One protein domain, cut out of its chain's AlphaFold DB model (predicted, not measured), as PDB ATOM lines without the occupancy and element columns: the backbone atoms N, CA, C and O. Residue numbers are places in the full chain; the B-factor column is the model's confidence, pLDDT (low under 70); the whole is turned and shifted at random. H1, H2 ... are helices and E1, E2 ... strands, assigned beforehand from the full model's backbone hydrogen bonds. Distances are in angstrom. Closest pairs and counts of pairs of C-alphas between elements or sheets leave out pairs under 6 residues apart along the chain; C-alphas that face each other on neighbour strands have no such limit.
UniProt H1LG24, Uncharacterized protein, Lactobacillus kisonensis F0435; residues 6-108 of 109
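What this domain is: This is residues 6 to 108 of the 109 residues of an uncharacterized protein of Lactobacillus kisonensis F0435 (UniProt H1LG24). A strongly twisted sheet of three strands forms the middle, with the long helix H3 packed along one face and short H4 over E3 on that same face. H2 only grazes the sheet, and H1 and residues 10 to 23 lie beyond it, far from H3. The printed part has 103 residues, in the order H1 H2 H3 E1 E2 E3 H4; the class is mixed, with under half of the residues in named elements. The sheet E1 - E2 - E3 is antiparallel, and the whole is compact, with a radius of gyration of the C-alphas of 14.0 A and spans of 40 by 31 by 19 A.

How they stand to each other: E1, residues 71 to 75, E2, 84 to 89, and E3, 94 to 100, form a meander, each strand the antiparallel neighbour of the one before. N 72 and O 87 are 2.9 A apart in the hairpin E1 and E2, N 86 and O 98 2.8 A in the hairpin E2 and E3. H3, residues 51 to 64, is on the sheet at a height of 9.9 A, making two layers, a helix on one face of a sheet. It lies over E2, E3 being only just not under it with 2 of its C-alphas, and runs along the strands at 24 degrees to E2 on the local plane; its closest C-alphas to E3 are Ile 56 and Ser 97, 7.1 A. H4, residues 102 to 106, lies over E3 at a height of 7.4 A. H2, residues 24 to 33, is apart from H3 and touches H1, residues 6 to 9, closest at the C-alphas of Val 8 and Pro 24, 5.1 A. In H2, H3 and H4 every O i to N i+4 pair is within hydrogen-bond range; H1 is too short for one.

Where its parts are: H1 begins at C-alpha 6, (-46.982, -19.024, 61.016), and measures 5.4 A; H2 measures 14.4 A, H3 20.1 A, E1 13.9 A, E2 15.7 A, E3 17.6 A. H4, 5.9 A, ends at C-alpha 106, (-35.293, -4.883, 49.186).

The domain as a whole: The farthest C-alphas, Lys 15 and His 62, are 40.9 A apart. The printed part has no cut. The links H1 to H2 and H2 to H3 are long; in the second, residues 45 to 46 pair antiparallel with residues 72 to 73 of E1. Residue 108 has pLDDT under 70.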
ATOM      1  N   GLY A   6     -45.997 -17.996  60.680       90.81
ATOM      2  CA  GLY A   6     -46.982 -19.024  61.016       90.81
ATOM      3  C   GLY A   6     -48.169 -19.073  60.048       90.81
ATOM      4  O   GLY A   6     -48.742 -20.139  59.862       90.81
ATOM      5  N   ARG A   7     -48.519 -17.955  59.397       90.25
ATOM      6  CA  ARG A   7     -49.579 -17.935  58.376       90.25
ATOM      7  C   ARG A   7     -49.183 -18.663  57.090       90.25
ATOM      8  O   ARG A   7     -50.053 -19.235  56.459       90.25
ATOM      9  N   VAL A   8     -47.896 -18.674  56.750       95.31
ATOM     10  CA  VAL A   8     -47.368 -19.278  55.516       95.31
ATOM     11  C   VAL A   8     -47.163 -20.783  55.660       95.31
ATOM     12  O   VAL A   8     -47.446 -21.536  54.736       95.31
ATOM     13  N   PHE A   9     -46.674 -21.223  56.823       95.81
ATOM     14  CA  PHE A   9     -46.219 -22.608  57.012       95.81
ATOM     15  C   PHE A   9     -47.114 -23.467  57.902       95.81
ATOM     16  O   PHE A   9     -46.837 -24.650  58.061       95.81
ATOM     17  N   LYS A  10     -48.107 -22.884  58.584       94.94
ATOM     18  CA  LYS A  10     -48.894 -23.617  59.595       94.94
ATOM     19  C   LYS A  10     -50.397 -23.434  59.479       94.94
ATOM     20  O   LYS A  10     -51.129 -24.129  60.174       94.94
ATOM     21  N   ARG A  11     -50.861 -22.459  58.700       93.94
ATOM     22  CA  ARG A  11     -52.291 -22.204  58.527       93.94
ATOM     23  C   ARG A  11     -52.687 -22.599  57.114       93.94
ATOM     24  O   ARG A  11     -51.969 -22.202  56.199       93.94
ATOM     25  N   PRO A  12     -53.779 -23.353  56.950       96.50
ATOM     26  CA  PRO A  12     -54.277 -23.685  55.630       96.50
ATOM     27  C   PRO A  12     -54.764 -22.421  54.917       96.50
ATOM     28  O   PRO A  12     -55.168 -21.441  55.560       96.50
ATOM     29  N   LEU A  13     -54.720 -22.449  53.592       95.69
ATOM     30  CA  LEU A  13     -55.395 -21.472  52.750       95.69
ATOM     31  C   LEU A  13     -56.921 -21.571  52.929       95.69
ATOM     32  O   LEU A  13     -57.441 -22.626  53.300       95.69
ATOM     33  N   PRO A  14     -57.658 -20.483  52.656       94.25
ATOM     34  CA  PRO A  14     -59.108 -20.546  52.501       94.25
ATOM     35  C   PRO A  14     -59.521 -21.590  51.451       94.25
ATOM     36  O   PRO A  14     -58.877 -21.703  50.405       94.25
ATOM     37  N   LYS A  15     -60.622 -22.312  51.699       95.50
ATOM     38  CA  LYS A  15     -61.115 -23.395  50.821       95.50
ATOM     39  C   LYS A  15     -61.485 -22.924  49.419       95.50
ATOM     40  O   LYS A  15     -61.512 -23.717  48.487       95.50
ATOM     41  N   GLU A  16     -61.782 -21.638  49.274       94.75
ATOM     42  CA  GLU A  16     -62.078 -21.004  47.992       94.75
ATOM     43  C   GLU A  16     -60.827 -20.875  47.110       94.75
ATOM     44  O   GLU A  16     -60.947 -20.779  45.891       94.75
ATOM     45  N   ILE A  17     -59.636 -20.859  47.720       93.94
ATOM     46  CA  ILE A  17     -58.340 -20.821  47.030       93.94
ATOM     47  C   ILE A  17     -57.802 -22.239  46.855       93.94
ATOM     48  O   ILE A  17     -57.334 -22.582  45.772       93.94
ATOM     49  N   ASP A  18     -57.877 -23.045  47.915       95.94
ATOM     50  CA  ASP A  18     -57.416 -24.426  47.915       95.94
ATOM     51  C   ASP A  18     -58.364 -25.339  48.713       95.94
ATOM     52  O   ASP A  18     -58.315 -25.365  49.947       95.94
ATOM     53  N   PRO A  19     -59.219 -26.120  48.029       94.62
ATOM     54  CA  PRO A  19     -60.122 -27.068  48.676       94.62
ATOM     55  C   PRO A  19     -59.409 -28.175  49.462       94.62
ATOM     56  O   PRO A  19     -60.033 -28.784  50.330       94.62
ATOM     57  N   GLU A  20     -58.134 -28.443  49.160       95.50
ATOM     58  CA  GLU A  20     -57.321 -29.473  49.819       95.50
ATOM     59  C   GLU A  20     -56.705 -28.985  51.145       95.50
ATOM     60  O   GLU A  20     -56.076 -29.764  51.858       95.50
ATOM     61  N   GLU A  21     -56.950 -27.723  51.521       94.81
ATOM     62  CA  GLU A  21     -56.540 -27.119  52.794       94.81
ATOM     63  C   GLU A  21     -55.019 -27.159  53.036       94.81
ATOM     64  O   GLU A  21     -54.563 -27.275  54.177       94.81
ATOM     65  N   HIS A  22     -54.205 -27.021  51.987       97.81
ATOM     66  CA  HIS A  22     -52.761 -26.889  52.146       97.81
ATOM     67  C   HIS A  22     -52.389 -25.553  52.782       97.81
ATOM     68  O   HIS A  22     -53.069 -24.532  52.635       97.81
ATOM     69  N   THR A  23     -51.233 -25.520  53.440       97.75
ATOM     70  CA  THR A  23     -50.597 -24.245  53.780       97.75
ATOM     71  C   THR A  23     -50.157 -23.498  52.511       97.75
ATOM     72  O   THR A  23     -49.863 -24.138  51.498       97.75
ATOM     73  N   PRO A  24     -50.024 -22.156  52.542       97.62
ATOM     74  CA  PRO A  24     -49.482 -21.389  51.420       97.62
ATOM     75  C   PRO A  24     -48.178 -21.955  50.841       97.62
ATOM     76  O   PRO A  24     -48.004 -22.004  49.625       97.62
ATOM     77  N   TRP A  25     -47.264 -22.410  51.703       97.81
ATOM     78  CA  TRP A  25     -46.014 -23.033  51.268       97.81
ATOM     79  C   TRP A  25     -46.235 -24.347  50.512       97.81
ATOM     80  O   TRP A  25     -45.640 -24.562  49.456       97.81
ATOM     81  N   GLU A  26     -47.071 -25.232  51.049       98.25
ATOM     82  CA  GLU A  26     -47.370 -26.523  50.428       98.25
ATOM     83  C   GLU A  26     -48.082 -26.347  49.092       98.25
ATOM     84  O   GLU A  26     -47.665 -26.970  48.120       98.25
ATOM     85  N   TYR A  27     -49.062 -25.444  49.021       98.25
ATOM     86  CA  TYR A  27     -49.763 -25.114  47.784       98.25
ATOM     87  C   TYR A  27     -48.787 -24.672  46.688       98.25
ATOM     88  O   TYR A  27     -48.757 -25.260  45.609       98.25
ATOM     89  N   ILE A  28     -47.924 -23.689  46.974       98.12
ATOM     90  CA  ILE A  28     -46.944 -23.179  46.001       98.12
ATOM     91  C   ILE A  28     -45.956 -24.265  45.574       98.12
ATOM     92  O   ILE A  28     -45.668 -24.411  44.387       98.12
ATOM     93  N   LYS A  29     -45.458 -25.060  46.524       97.69
ATOM     94  CA  LYS A  29     -44.560 -26.177  46.228       97.69
ATOM     95  C   LYS A  29     -45.236 -27.209  45.318       97.69
ATOM     96  O   LYS A  29     -44.600 -27.676  44.379       97.69
ATOM     97  N   ASN A  30     -46.501 -27.541  45.565       97.50
ATOM     98  CA  ASN A  30     -47.260 -28.469  44.729       97.50
ATOM     99  C   ASN A  30     -47.505 -27.877  43.335       97.50
ATOM    100  O   ASN A  30     -47.314 -28.579  42.350       97.50
ATOM    101  N   CYS A  31     -47.816 -26.578  43.222       97.19
ATOM    102  CA  CYS A  31     -47.907 -25.910  41.921       97.19
ATOM    103  C   CYS A  31     -46.609 -26.026  41.116       97.19
ATOM    104  O   CYS A  31     -46.652 -26.313  39.926       97.19
ATOM    105  N   PHE A  32     -45.460 -25.849  41.769       96.81
ATOM    106  CA  PHE A  32     -44.152 -25.988  41.134       96.81
ATOM    107  C   PHE A  32     -43.814 -27.422  40.717       96.81
ATOM    108  O   PHE A  32     -43.234 -27.614  39.654       96.81
ATOM    109  N   ILE A  33     -44.142 -28.416  41.544       95.38
ATOM    110  CA  ILE A  33     -43.864 -29.831  41.249       95.38
ATOM    111  C   ILE A  33     -44.768 -30.345  40.125       95.38
ATOM    112  O   ILE A  33     -44.300 -31.071  39.252       95.38
ATOM    113  N   ASP A  34     -46.040 -29.953  40.144       95.25
ATOM    114  CA  ASP A  34     -47.065 -30.457  39.229       95.25
ATOM    115  C   ASP A  34     -47.218 -29.605  37.957       95.25
ATOM    116  O   ASP A  34     -48.121 -29.865  37.164       95.25
ATOM    117  N   ASP A  35     -46.394 -28.564  37.782       93.38
ATOM    118  CA  ASP A  35     -46.511 -27.563  36.708       93.38
ATOM    119  C   ASP A  35     -47.933 -26.963  36.596       93.38
ATOM    120  O   ASP A  35     -48.501 -26.779  35.517       93.38
ATOM    121  N   LYS A  36     -48.557 -26.680  37.749       94.81
ATOM    122  CA  LYS A  36     -49.891 -26.064  37.825       94.81
ATOM    123  C   LYS A  36     -49.778 -24.547  37.877       94.81
ATOM    124  O   LYS A  36     -48.915 -23.985  38.553       94.81
ATOM    125  N   GLN A  37     -50.739 -23.873  37.246       94.94
ATOM    126  CA  GLN A  37     -50.880 -22.425  37.358       94.94
ATOM    127  C   GLN A  37     -51.065 -22.004  38.826       94.94
ATOM    128  O   GLN A  37     -51.921 -22.528  39.541       94.94
ATOM    129  N   ILE A  38     -50.267 -21.029  39.265       97.06
ATOM    130  CA  ILE A  38     -50.388 -20.427  40.596       97.06
ATOM    131  C   ILE A  38     -51.632 -19.536  40.625       97.06
ATOM    132  O   ILE A  38     -51.846 -18.741  39.713       97.06
ATOM    133  N   ASN A  39     -52.435 -19.653  41.683       96.94
ATOM    134  CA  ASN A  39     -53.624 -18.826  41.879       96.94
ATOM    135  C   ASN A  39     -53.243 -17.338  42.031       96.94
ATOM    136  O   ASN A  39     -52.301 -17.010  42.757       96.94
ATOM    137  N   ASP A  40     -54.011 -16.441  41.407       96.81
ATOM    138  CA  ASP A  40     -53.777 -14.989  41.429       96.81
ATOM    139  C   ASP A  40     -53.763 -14.384  42.842       96.81
ATOM    140  O   ASP A  40     -53.171 -13.321  43.044       96.81
ATOM    141  N   TYR A  41     -54.331 -15.074  43.839       96.38
ATOM    142  CA  TYR A  41     -54.171 -14.747  45.259       96.38
ATOM    143  C   TYR A  41     -52.707 -14.468  45.630       96.38
ATOM    144  O   TYR A  41     -52.428 -13.494  46.330       96.38
ATOM    145  N   PHE A  42     -51.776 -15.283  45.125       97.75
ATOM    146  CA  PHE A  42     -50.348 -15.174  45.424       97.75
ATOM    147  C   PHE A  42     -49.639 -14.065  44.651       97.75
ATOM    148  O   PHE A  42     -48.466 -13.803  44.900       97.75
ATOM    149  N   TYR A  43     -50.320 -13.433  43.697       97.31
ATOM    150  CA  TYR A  43     -49.783 -12.365  42.866       97.31
ATOM    151  C   TYR A  43     -48.366 -12.646  42.320       97.31
ATOM    152  O   TYR A  43     -47.421 -11.907  42.619       97.31
ATOM    153  N   PRO A  44     -48.175 -13.729  41.541       97.44
ATOM    154  CA  PRO A  44     -46.898 -13.982  40.895       97.44
ATOM    155  C   PRO A  44     -46.616 -12.879  39.868       97.44
ATOM    156  O   PRO A  44     -47.379 -12.678  38.925       97.44
ATOM    157  N   HIS A  45     -45.515 -12.156  40.031       96.06
ATOM    158  CA  HIS A  45     -45.151 -11.060  39.142       96.06
ATOM    159  C   HIS A  45     -43.641 -10.966  38.945       96.06
ATOM    160  O   HIS A  45     -42.830 -11.417  39.752       96.06
ATOM    161  N   LYS A  46     -43.266 -10.376  37.816       95.38
ATOM    162  CA  LYS A  46     -41.877 -10.114  37.457       95.38
ATOM    163  C   LYS A  46     -41.390  -8.885  38.205       95.38
ATOM    164  O   LYS A  46     -42.125  -7.903  38.297       95.38
ATOM    165  N   ILE A  47     -40.143  -8.917  38.651       93.12
ATOM    166  CA  ILE A  47     -39.508  -7.759  39.282       93.12
ATOM    167  C   ILE A  47     -38.422  -7.155  38.402       93.12
ATOM    168  O   ILE A  47     -37.869  -7.811  37.513       93.12
ATOM    169  N   GLU A  48     -38.110  -5.891  38.674       88.88
ATOM    170  CA  GLU A  48     -36.878  -5.287  38.190       88.88
ATOM    171  C   GLU A  48     -35.679  -5.952  38.870       88.88
ATOM    172  O   GLU A  48     -35.659  -6.189  40.077       88.88
ATOM    173  N   THR A  49     -34.667  -6.277  38.071       85.50
ATOM    174  CA  THR A  49     -33.506  -7.027  38.540       85.50
ATOM    175  C   THR A  49     -32.598  -6.143  39.398       85.50
ATOM    176  O   THR A  49     -31.854  -5.312  38.876       85.50
ATOM    177  N   ASP A  50     -32.594  -6.374  40.712       90.06
ATOM    178  CA  ASP A  50     -31.611  -5.794  41.631       90.06
ATOM    179  C   ASP A  50     -30.227  -6.488  41.522       90.06
ATOM    180  O   ASP A  50     -30.012  -7.435  40.756       90.06
ATOM    181  N   LYS A  51     -29.238  -6.030  42.306       91.12
ATOM    182  CA  LYS A  51     -27.884  -6.621  42.301       91.12
ATOM    183  C   LYS A  51     -27.879  -8.103  42.696       91.12
ATOM    184  O   LYS A  51     -27.068  -8.867  42.161       91.12
ATOM    185  N   HIS A  52     -28.741  -8.498  43.633       91.19
ATOM    186  CA  HIS A  52     -28.840  -9.874  44.106       91.19
ATOM    187  C   HIS A  52     -29.435 -10.768  43.016       91.19
ATOM    188  O   HIS A  52     -28.796 -11.720  42.574       91.19
ATOM    189  N   SER A  53     -30.596 -10.386  42.500       92.56
ATOM    190  CA  SER A  53     -31.317 -10.981  41.379       92.56
ATOM    191  C   SER A  53     -30.415 -11.138  40.159       92.56
ATOM    192  O   SER A  53     -30.358 -12.210  39.565       92.56
ATOM    193  N   ALA A  54     -29.607 -10.125  39.829       93.88
ATOM    194  CA  ALA A  54     -28.643 -10.204  38.731       93.88
ATOM    195  C   ALA A  54     -27.571 -11.278  38.970       93.88
ATOM    196  O   ALA A  54     -27.135 -11.952  38.036       93.88
ATOM    197  N   LYS A  55     -27.105 -11.444  40.214       94.69
ATOM    198  CA  LYS A  55     -26.164 -12.513  40.578       94.69
ATOM    199  C   LYS A  55     -26.821 -13.887  40.445       94.69
ATOM    200  O   LYS A  55     -26.195 -14.788  39.898       94.69
ATOM    201  N   ILE A  56     -28.064 -14.026  40.893       94.25
ATOM    202  CA  ILE A  56     -28.824 -15.274  40.791       94.25
ATOM    203  C   ILE A  56     -29.056 -15.645  39.330       94.25
ATOM    204  O   ILE A  56     -28.688 -16.747  38.937       94.25
ATOM    205  N   LEU A  57     -29.542 -14.713  38.505       96.00
ATOM    206  CA  LEU A  57     -29.717 -14.935  37.070       96.00
ATOM    207  C   LEU A  57     -28.411 -15.387  36.421       96.00
ATOM    208  O   LEU A  57     -28.392 -16.437  35.795       96.00
ATOM    209  N   ARG A  58     -27.296 -14.679  36.645       96.00
ATOM    210  CA  ARG A  58     -25.988 -15.085  36.098       96.00
ATOM    211  C   ARG A  58     -25.584 -16.498  36.508       96.00
ATOM    212  O   ARG A  58     -25.058 -17.234  35.680       96.00
ATOM    213  N   ASN A  59     -25.825 -16.881  37.761       95.50
ATOM    214  CA  ASN A  59     -25.518 -18.227  38.235       95.50
ATOM    215  C   ASN A  59     -26.390 -19.279  37.539       95.50
ATOM    216  O   ASN A  59     -25.861 -20.294  37.089       95.50
ATOM    217  N   VAL A  60     -27.698 -19.033  37.412       96.06
ATOM    218  CA  VAL A  60     -28.620 -19.951  36.730       96.06
ATOM    219  C   VAL A  60     -28.275 -20.052  35.244       96.06
ATOM    220  O   VAL A  60     -28.168 -21.156  34.717       96.06
ATOM    221  N   GLU A  61     -28.019 -18.932  34.569       96.44
ATOM    222  CA  GLU A  61     -27.586 -18.920  33.168       96.44
ATOM    223  C   GLU A  61     -26.269 -19.683  32.972       96.44
ATOM    224  O   GLU A  61     -26.127 -20.428  32.009       96.44
ATOM    225  N   HIS A  62     -25.306 -19.534  33.886       96.06
ATOM    226  CA  HIS A  62     -24.043 -20.270  33.825       96.06
ATOM    227  C   HIS A  62     -24.246 -21.781  34.009       96.06
ATOM    228  O   HIS A  62     -23.599 -22.575  33.334       96.06
ATOM    229  N   GLN A  63     -25.135 -22.191  34.915       93.88
ATOM    230  CA  GLN A  63     -25.407 -23.606  35.185       93.88
ATOM    231  C   GLN A  63     -26.217 -24.286  34.076       93.88
ATOM    232  O   GLN A  63     -26.039 -25.475  33.835       93.88
ATOM    233  N   THR A  64     -27.114 -23.545  33.425       95.25
ATOM    234  CA  THR A  64     -28.098 -24.109  32.486       95.25
ATOM    235  C   THR A  64     -27.796 -23.804  31.021       95.25
ATOM    236  O   THR A  64     -28.348 -24.451  30.137       95.25
ATOM    237  N   GLY A  65     -26.965 -22.797  30.737       96.00
ATOM    238  CA  GLY A  65     -26.769 -22.247  29.393       96.00
ATOM    239  C   GLY A  65     -27.952 -21.417  28.874       96.00
ATOM    240  O   GLY A  65     -27.869 -20.870  27.773       96.00
ATOM    241  N   LEU A  66     -29.041 -21.297  29.641       96.06
ATOM    242  CA  LEU A  66     -30.223 -20.530  29.255       96.06
ATOM    243  C   LEU A  66     -29.942 -19.025  29.309       96.06
ATOM    244  O   LEU A  66     -29.064 -18.560  30.035       96.06
ATOM    245  N   LYS A  67     -30.696 -18.264  28.516       94.00
ATOM    246  CA  LYS A  67     -30.597 -16.803  28.401       94.00
ATOM    247  C   LYS A  67     -31.973 -16.168  28.479       94.00
ATOM    248  O   LYS A  67     -32.976 -16.842  28.260       94.00
ATOM    249  N   ASN A  68     -31.998 -14.864  28.753       91.31
ATOM    250  CA  ASN A  68     -33.228 -14.075  28.901       91.31
ATOM    251  C   ASN A  68     -34.135 -14.605  30.024       91.31
ATOM    252  O   ASN A  68     -35.360 -14.528  29.939       91.31
ATOM    253  N   LEU A  69     -33.521 -15.162  31.070       94.50
ATOM    254  CA  LEU A  69     -34.227 -15.578  32.274       94.50
ATOM    255  C   LEU A  69     -34.707 -14.351  33.056       94.50
ATOM    256  O   LEU A  69     -34.109 -13.276  32.990       94.50
ATOM    257  N   GLN A  70     -35.775 -14.532  33.826       94.75
ATOM    258  CA  GLN A  70     -36.359 -13.478  34.646       94.75
ATOM    259  C   GLN A  70     -36.580 -13.953  36.078       94.75
ATOM    260  O   GLN A  70     -36.896 -15.120  36.313       94.75
ATOM    261  N   VAL A  71     -36.417 -13.026  37.020       95.88
ATOM    262  CA  VAL A  71     -36.742 -13.240  38.429       95.88
ATOM    263  C   VAL A  71     -38.202 -12.883  38.675       95.88
ATOM    264  O   VAL A  71     -38.707 -11.868  38.187       95.88
ATOM    265  N   TRP A  72     -38.859 -13.741  39.440       97.19
ATOM    266  CA  TRP A  72     -40.250 -13.623  39.828       97.19
ATOM    267  C   TRP A  72     -40.369 -13.530  41.334       97.19
ATOM    268  O   TRP A  72     -39.634 -14.199  42.064       97.19
ATOM    269  N   TRP A  73     -41.339 -12.743  41.776       97.06
ATOM    270  CA  TRP A  73     -41.831 -12.744  43.140       97.06
ATOM    271  C   TRP A  73     -43.253 -13.289  43.192       97.06
ATOM    272  O   TRP A  73     -44.014 -13.176  42.235       97.06
ATOM    273  N   LEU A  74     -43.606 -13.872  44.331       97.88
ATOM    274  CA  LEU A  74     -44.987 -14.110  44.744       97.88
ATOM    275  C   LEU A  74     -45.130 -13.813  46.235       97.88
ATOM    276  O   LEU A  74     -44.141 -13.851  46.966       97.88
ATOM    277  N   HIS A  75     -46.356 -13.562  46.676       97.31
ATOM    278  CA  HIS A  75     -46.727 -13.270  48.055       97.31
ATOM    279  C   HIS A  75     -47.510 -14.443  48.647       97.31
ATOM    280  O   HIS A  75     -48.608 -14.755  48.199       97.31
ATOM    281  N   PHE A  76     -46.987 -15.080  49.692       97.00
ATOM    282  CA  PHE A  76     -47.652 -16.207  50.352       97.00
ATOM    283  C   PHE A  76     -48.950 -15.833  51.070       97.00
ATOM    284  O   PHE A  76     -49.790 -16.693  51.311       97.00
ATOM    285  N   ASP A  77     -49.092 -14.574  51.467       92.81
ATOM    286  CA  ASP A  77     -50.186 -14.073  52.295       92.81
ATOM    287  C   ASP A  77     -51.083 -13.062  51.561       92.81
ATOM    288  O   ASP A  77     -51.710 -12.208  52.193       92.81
ATOM    289  N   GLY A  78     -51.180 -13.197  50.234       91.44
ATOM    290  CA  GLY A  78     -52.065 -12.419  49.365       91.44
ATOM    291  C   GLY A  78     -51.360 -11.265  48.648       91.44
ATOM    292  O   GLY A  78     -50.255 -10.891  49.015       91.44
ATOM    293  N   HIS A  79     -52.019 -10.642  47.666       88.44
ATOM    294  CA  HIS A  79     -51.465  -9.549  46.842       88.44
ATOM    295  C   HIS A  79     -50.794  -8.403  47.632       88.44
ATOM    296  O   HIS A  79     -49.767  -7.882  47.215       88.44
ATOM    297  N   ASN A  80     -51.346  -8.029  48.792       86.25
ATOM    298  CA  ASN A  80     -50.783  -6.996  49.684       86.25
ATOM    299  C   ASN A  80     -49.998  -7.590  50.871       86.25
ATOM    300  O   ASN A  80     -49.739  -6.914  51.869       86.25
ATOM    301  N   GLY A  81     -49.701  -8.883  50.799       90.81
ATOM    302  CA  GLY A  81     -49.012  -9.656  51.815       90.81
ATOM    303  C   GLY A  81     -47.537  -9.290  51.906       90.81
ATOM    304  O   GLY A  81     -46.950  -8.769  50.960       90.81
ATOM    305  N   ASN A  82     -46.921  -9.546  53.056       93.88
ATOM    306  CA  ASN A  82     -45.534  -9.166  53.319       93.88
ATOM    307  C   ASN A  82     -44.603 -10.375  53.435       93.88
ATOM    308  O   ASN A  82     -43.544 -10.252  54.034       93.88
ATOM    309  N   HIS A  83     -44.989 -11.541  52.923       96.12
ATOM    310  CA  HIS A  83     -44.152 -12.735  52.926       96.12
ATOM    311  C   HIS A  83     -43.946 -13.193  51.490       96.12
ATOM    312  O   HIS A  83     -44.866 -13.702  50.858       96.12
ATOM    313  N   LEU A  84     -42.739 -13.007  50.971       96.44
ATOM    314  CA  LEU A  84     -42.427 -13.180  49.564       96.44
ATOM    315  C   LEU A  84     -41.513 -14.370  49.329       96.44
ATOM    316  O   LEU A  84     -40.635 -14.667  50.142       96.44
ATOM    317  N   LEU A  85     -41.689 -14.988  48.169       97.56
ATOM    318  CA  LEU A  85     -40.736 -15.910  47.573       97.56
ATOM    319  C   LEU A  85     -40.188 -15.302  46.289       97.56
ATOM    320  O   LEU A  85     -40.954 -14.966  45.392       97.56
ATOM    321  N   GLU A  86     -38.868 -15.241  46.188       97.12
ATOM    322  CA  GLU A  86     -38.141 -14.942  44.963       97.12
ATOM    323  C   GLU A  86     -37.682 -16.233  44.295       97.12
ATOM    324  O   GLU A  86     -37.038 -17.076  44.930       97.12
ATOM    325  N   TYR A  87     -37.967 -16.373  43.005       97.56
ATOM    326  CA  TYR A  87     -37.627 -17.567  42.248       97.56
ATOM    327  C   TYR A  87     -37.339 -17.272  40.770       97.56
ATOM    328  O   TYR A  87     -37.702 -16.227  40.230       97.56
ATOM    329  N   VAL A  88     -36.661 -18.212  40.111       97.06
ATOM    330  CA  VAL A  88     -36.416 -18.219  38.663       97.06
ATOM    331  C   VAL A  88     -36.976 -19.508  38.086       97.06
ATOM    332  O   VAL A  88     -36.675 -20.597  38.574       97.06
ATOM    333  N   VAL A  89     -37.770 -19.383  37.028       94.19
ATOM    334  CA  VAL A  89     -38.352 -20.522  36.313       94.19
ATOM    335  C   VAL A  89     -37.495 -20.840  35.092       94.19
ATOM    336  O   VAL A  89     -37.166 -19.953  34.303       94.19
ATOM    337  N   THR A  90     -37.148 -22.113  34.931       94.00
ATOM    338  CA  THR A  90     -36.556 -22.673  33.710       94.00
ATOM    339  C   THR A  90     -37.449 -23.808  33.196       94.00
ATOM    340  O   THR A  90     -38.336 -24.235  33.933       94.00
ATOM    341  N   PRO A  91     -37.234 -24.339  31.976       91.75
ATOM    342  CA  PRO A  91     -38.077 -25.409  31.436       91.75
ATOM    343  C   PRO A  91     -38.136 -26.697  32.272       91.75
ATOM    344  O   PRO A  91     -39.043 -27.492  32.076       91.75
ATOM    345  N   SER A  92     -37.163 -26.939  33.155       89.38
ATOM    346  CA  SER A  92     -37.073 -28.183  33.934       89.38
ATOM    347  C   SER A  92     -36.889 -27.986  35.438       89.38
ATOM    348  O   SER A  92     -37.135 -28.913  36.204       89.38
ATOM    349  N   ILE A  93     -36.419 -26.815  35.875       93.06
ATOM    350  CA  ILE A  93     -36.083 -26.543  37.277       93.06
ATOM    351  C   ILE A  93     -36.621 -25.172  37.680       93.06
ATOM    352  O   ILE A  93     -36.449 -24.180  36.966       93.06
ATOM    353  N   ILE A  94     -37.202 -25.104  38.874       95.81
ATOM    354  CA  ILE A  94     -37.532 -23.848  39.543       95.81
ATOM    355  C   ILE A  94     -36.478 -23.591  40.620       95.81
ATOM    356  O   ILE A  94     -36.313 -24.371  41.558       95.81
ATOM    357  N   TYR A  95     -35.744 -22.494  40.473       96.38
ATOM    358  CA  TYR A  95     -34.700 -22.081  41.402       96.38
ATOM    359  C   TYR A  95     -35.297 -21.140  42.440       96.38
ATOM    360  O   TYR A  95     -35.637 -20.003  42.118       96.38
ATOM    361  N   LEU A  96     -35.405 -21.596  43.688       96.62
ATOM    362  CA  LEU A  96     -35.803 -20.747  44.810       96.62
ATOM    363  C   LEU A  96     -34.586 -19.950  45.289       96.62
ATOM    364  O   LEU A  96     -33.569 -20.534  45.658       96.62
ATOM    365  N   SER A  97     -34.683 -18.625  45.255       93.62
ATOM    366  CA  SER A  97     -33.568 -17.709  45.510       93.62
ATOM    367  C   SER A  97     -33.594 -17.152  46.931       93.62
ATOM    368  O   SER A  97     -32.638 -17.310  47.693       93.62
ATOM    369  N   ARG A  98     -34.710 -16.517  47.312       93.94
ATOM    370  CA  ARG A  98     -34.887 -15.858  48.612       93.94
ATOM    371  C   ARG A  98     -36.312 -16.029  49.113       93.94
ATOM    372  O   ARG A  98     -37.252 -16.043  48.328       93.94
ATOM    373  N   ILE A  99     -36.467 -16.100  50.429       95.00
ATOM    374  CA  ILE A  99     -37.755 -16.001  51.114       95.00
ATOM    375  C   ILE A  99     -37.610 -14.982  52.239       95.00
ATOM    376  O   ILE A  99     -36.615 -14.997  52.966       95.00
ATOM    377  N   GLY A 100     -38.556 -14.061  52.355       94.62
ATOM    378  CA  GLY A 100     -38.426 -12.937  53.277       94.62
ATOM    379  C   GLY A 100     -39.607 -11.984  53.200       94.62
ATOM    380  O   GLY A 100     -40.551 -12.205  52.449       94.62
ATOM    381  N   THR A 101     -39.561 -10.915  53.978       94.06
ATOM    382  CA  THR A 101     -40.460  -9.771  53.817       94.06
ATOM    383  C   THR A 101     -39.994  -8.827  52.717       94.06
ATOM    384  O   THR A 101     -38.869  -8.950  52.236       94.06
ATOM    385  N   HIS A 102     -40.814  -7.836  52.342       91.56
ATOM    386  CA  HIS A 102     -40.377  -6.803  51.395       91.56
ATOM    387  C   HIS A 102     -39.085  -6.139  51.867       91.56
ATOM    388  O   HIS A 102     -38.150  -5.981  51.091       91.56
ATOM    389  N   ASN A 103     -38.998  -5.821  53.162       90.38
ATOM    390  CA  ASN A 103     -37.796  -5.226  53.736       90.38
ATOM    391  C   ASN A 103     -36.589  -6.164  53.647       90.38
ATOM    392  O   ASN A 103     -35.499  -5.693  53.339       90.38
ATOM    393  N   ASP A 104     -36.773  -7.465  53.876       90.56
ATOM    394  CA  ASP A 104     -35.676  -8.432  53.772       90.56
ATOM    395  C   ASP A 104     -35.170  -8.547  52.326       90.56
ATOM    396  O   ASP A 104     -33.972  -8.674  52.085       90.56
ATOM    397  N   LEU A 105     -36.065  -8.496  51.338       89.69
ATOM    398  CA  LEU A 105     -35.675  -8.656  49.937       89.69
ATOM    399  C   LEU A 105     -35.149  -7.353  49.319       89.69
ATOM    400  O   LEU A 105     -34.238  -7.420  48.495       89.69
ATOM    401  N   MET A 106     -35.656  -6.193  49.744       84.88
ATOM    402  CA  MET A 106     -35.293  -4.883  49.186       84.88
ATOM    403  C   MET A 106     -34.113  -4.200  49.889       84.88
ATOM    404  O   MET A 106     -33.342  -3.513  49.228       84.88
ATOM    405  N   ASN A 107     -33.953  -4.357  51.209       73.81
ATOM    406  CA  ASN A 107     -33.024  -3.525  51.996       73.81
ATOM    407  C   ASN A 107     -31.713  -4.218  52.387       73.81
ATOM    408  O   ASN A 107     -30.965  -3.695  53.215       73.81
ATOM    409  N   ASN A 108     -31.396  -5.367  51.792       55.41
ATOM    410  CA  ASN A 108     -30.095  -6.003  51.981       55.41
ATOM    411  C   ASN A 108     -29.034  -5.318  51.100       55.41
ATOM    412  O   ASN A 108     -28.703  -5.797  50.012       55.41
TER     413      ASN A 108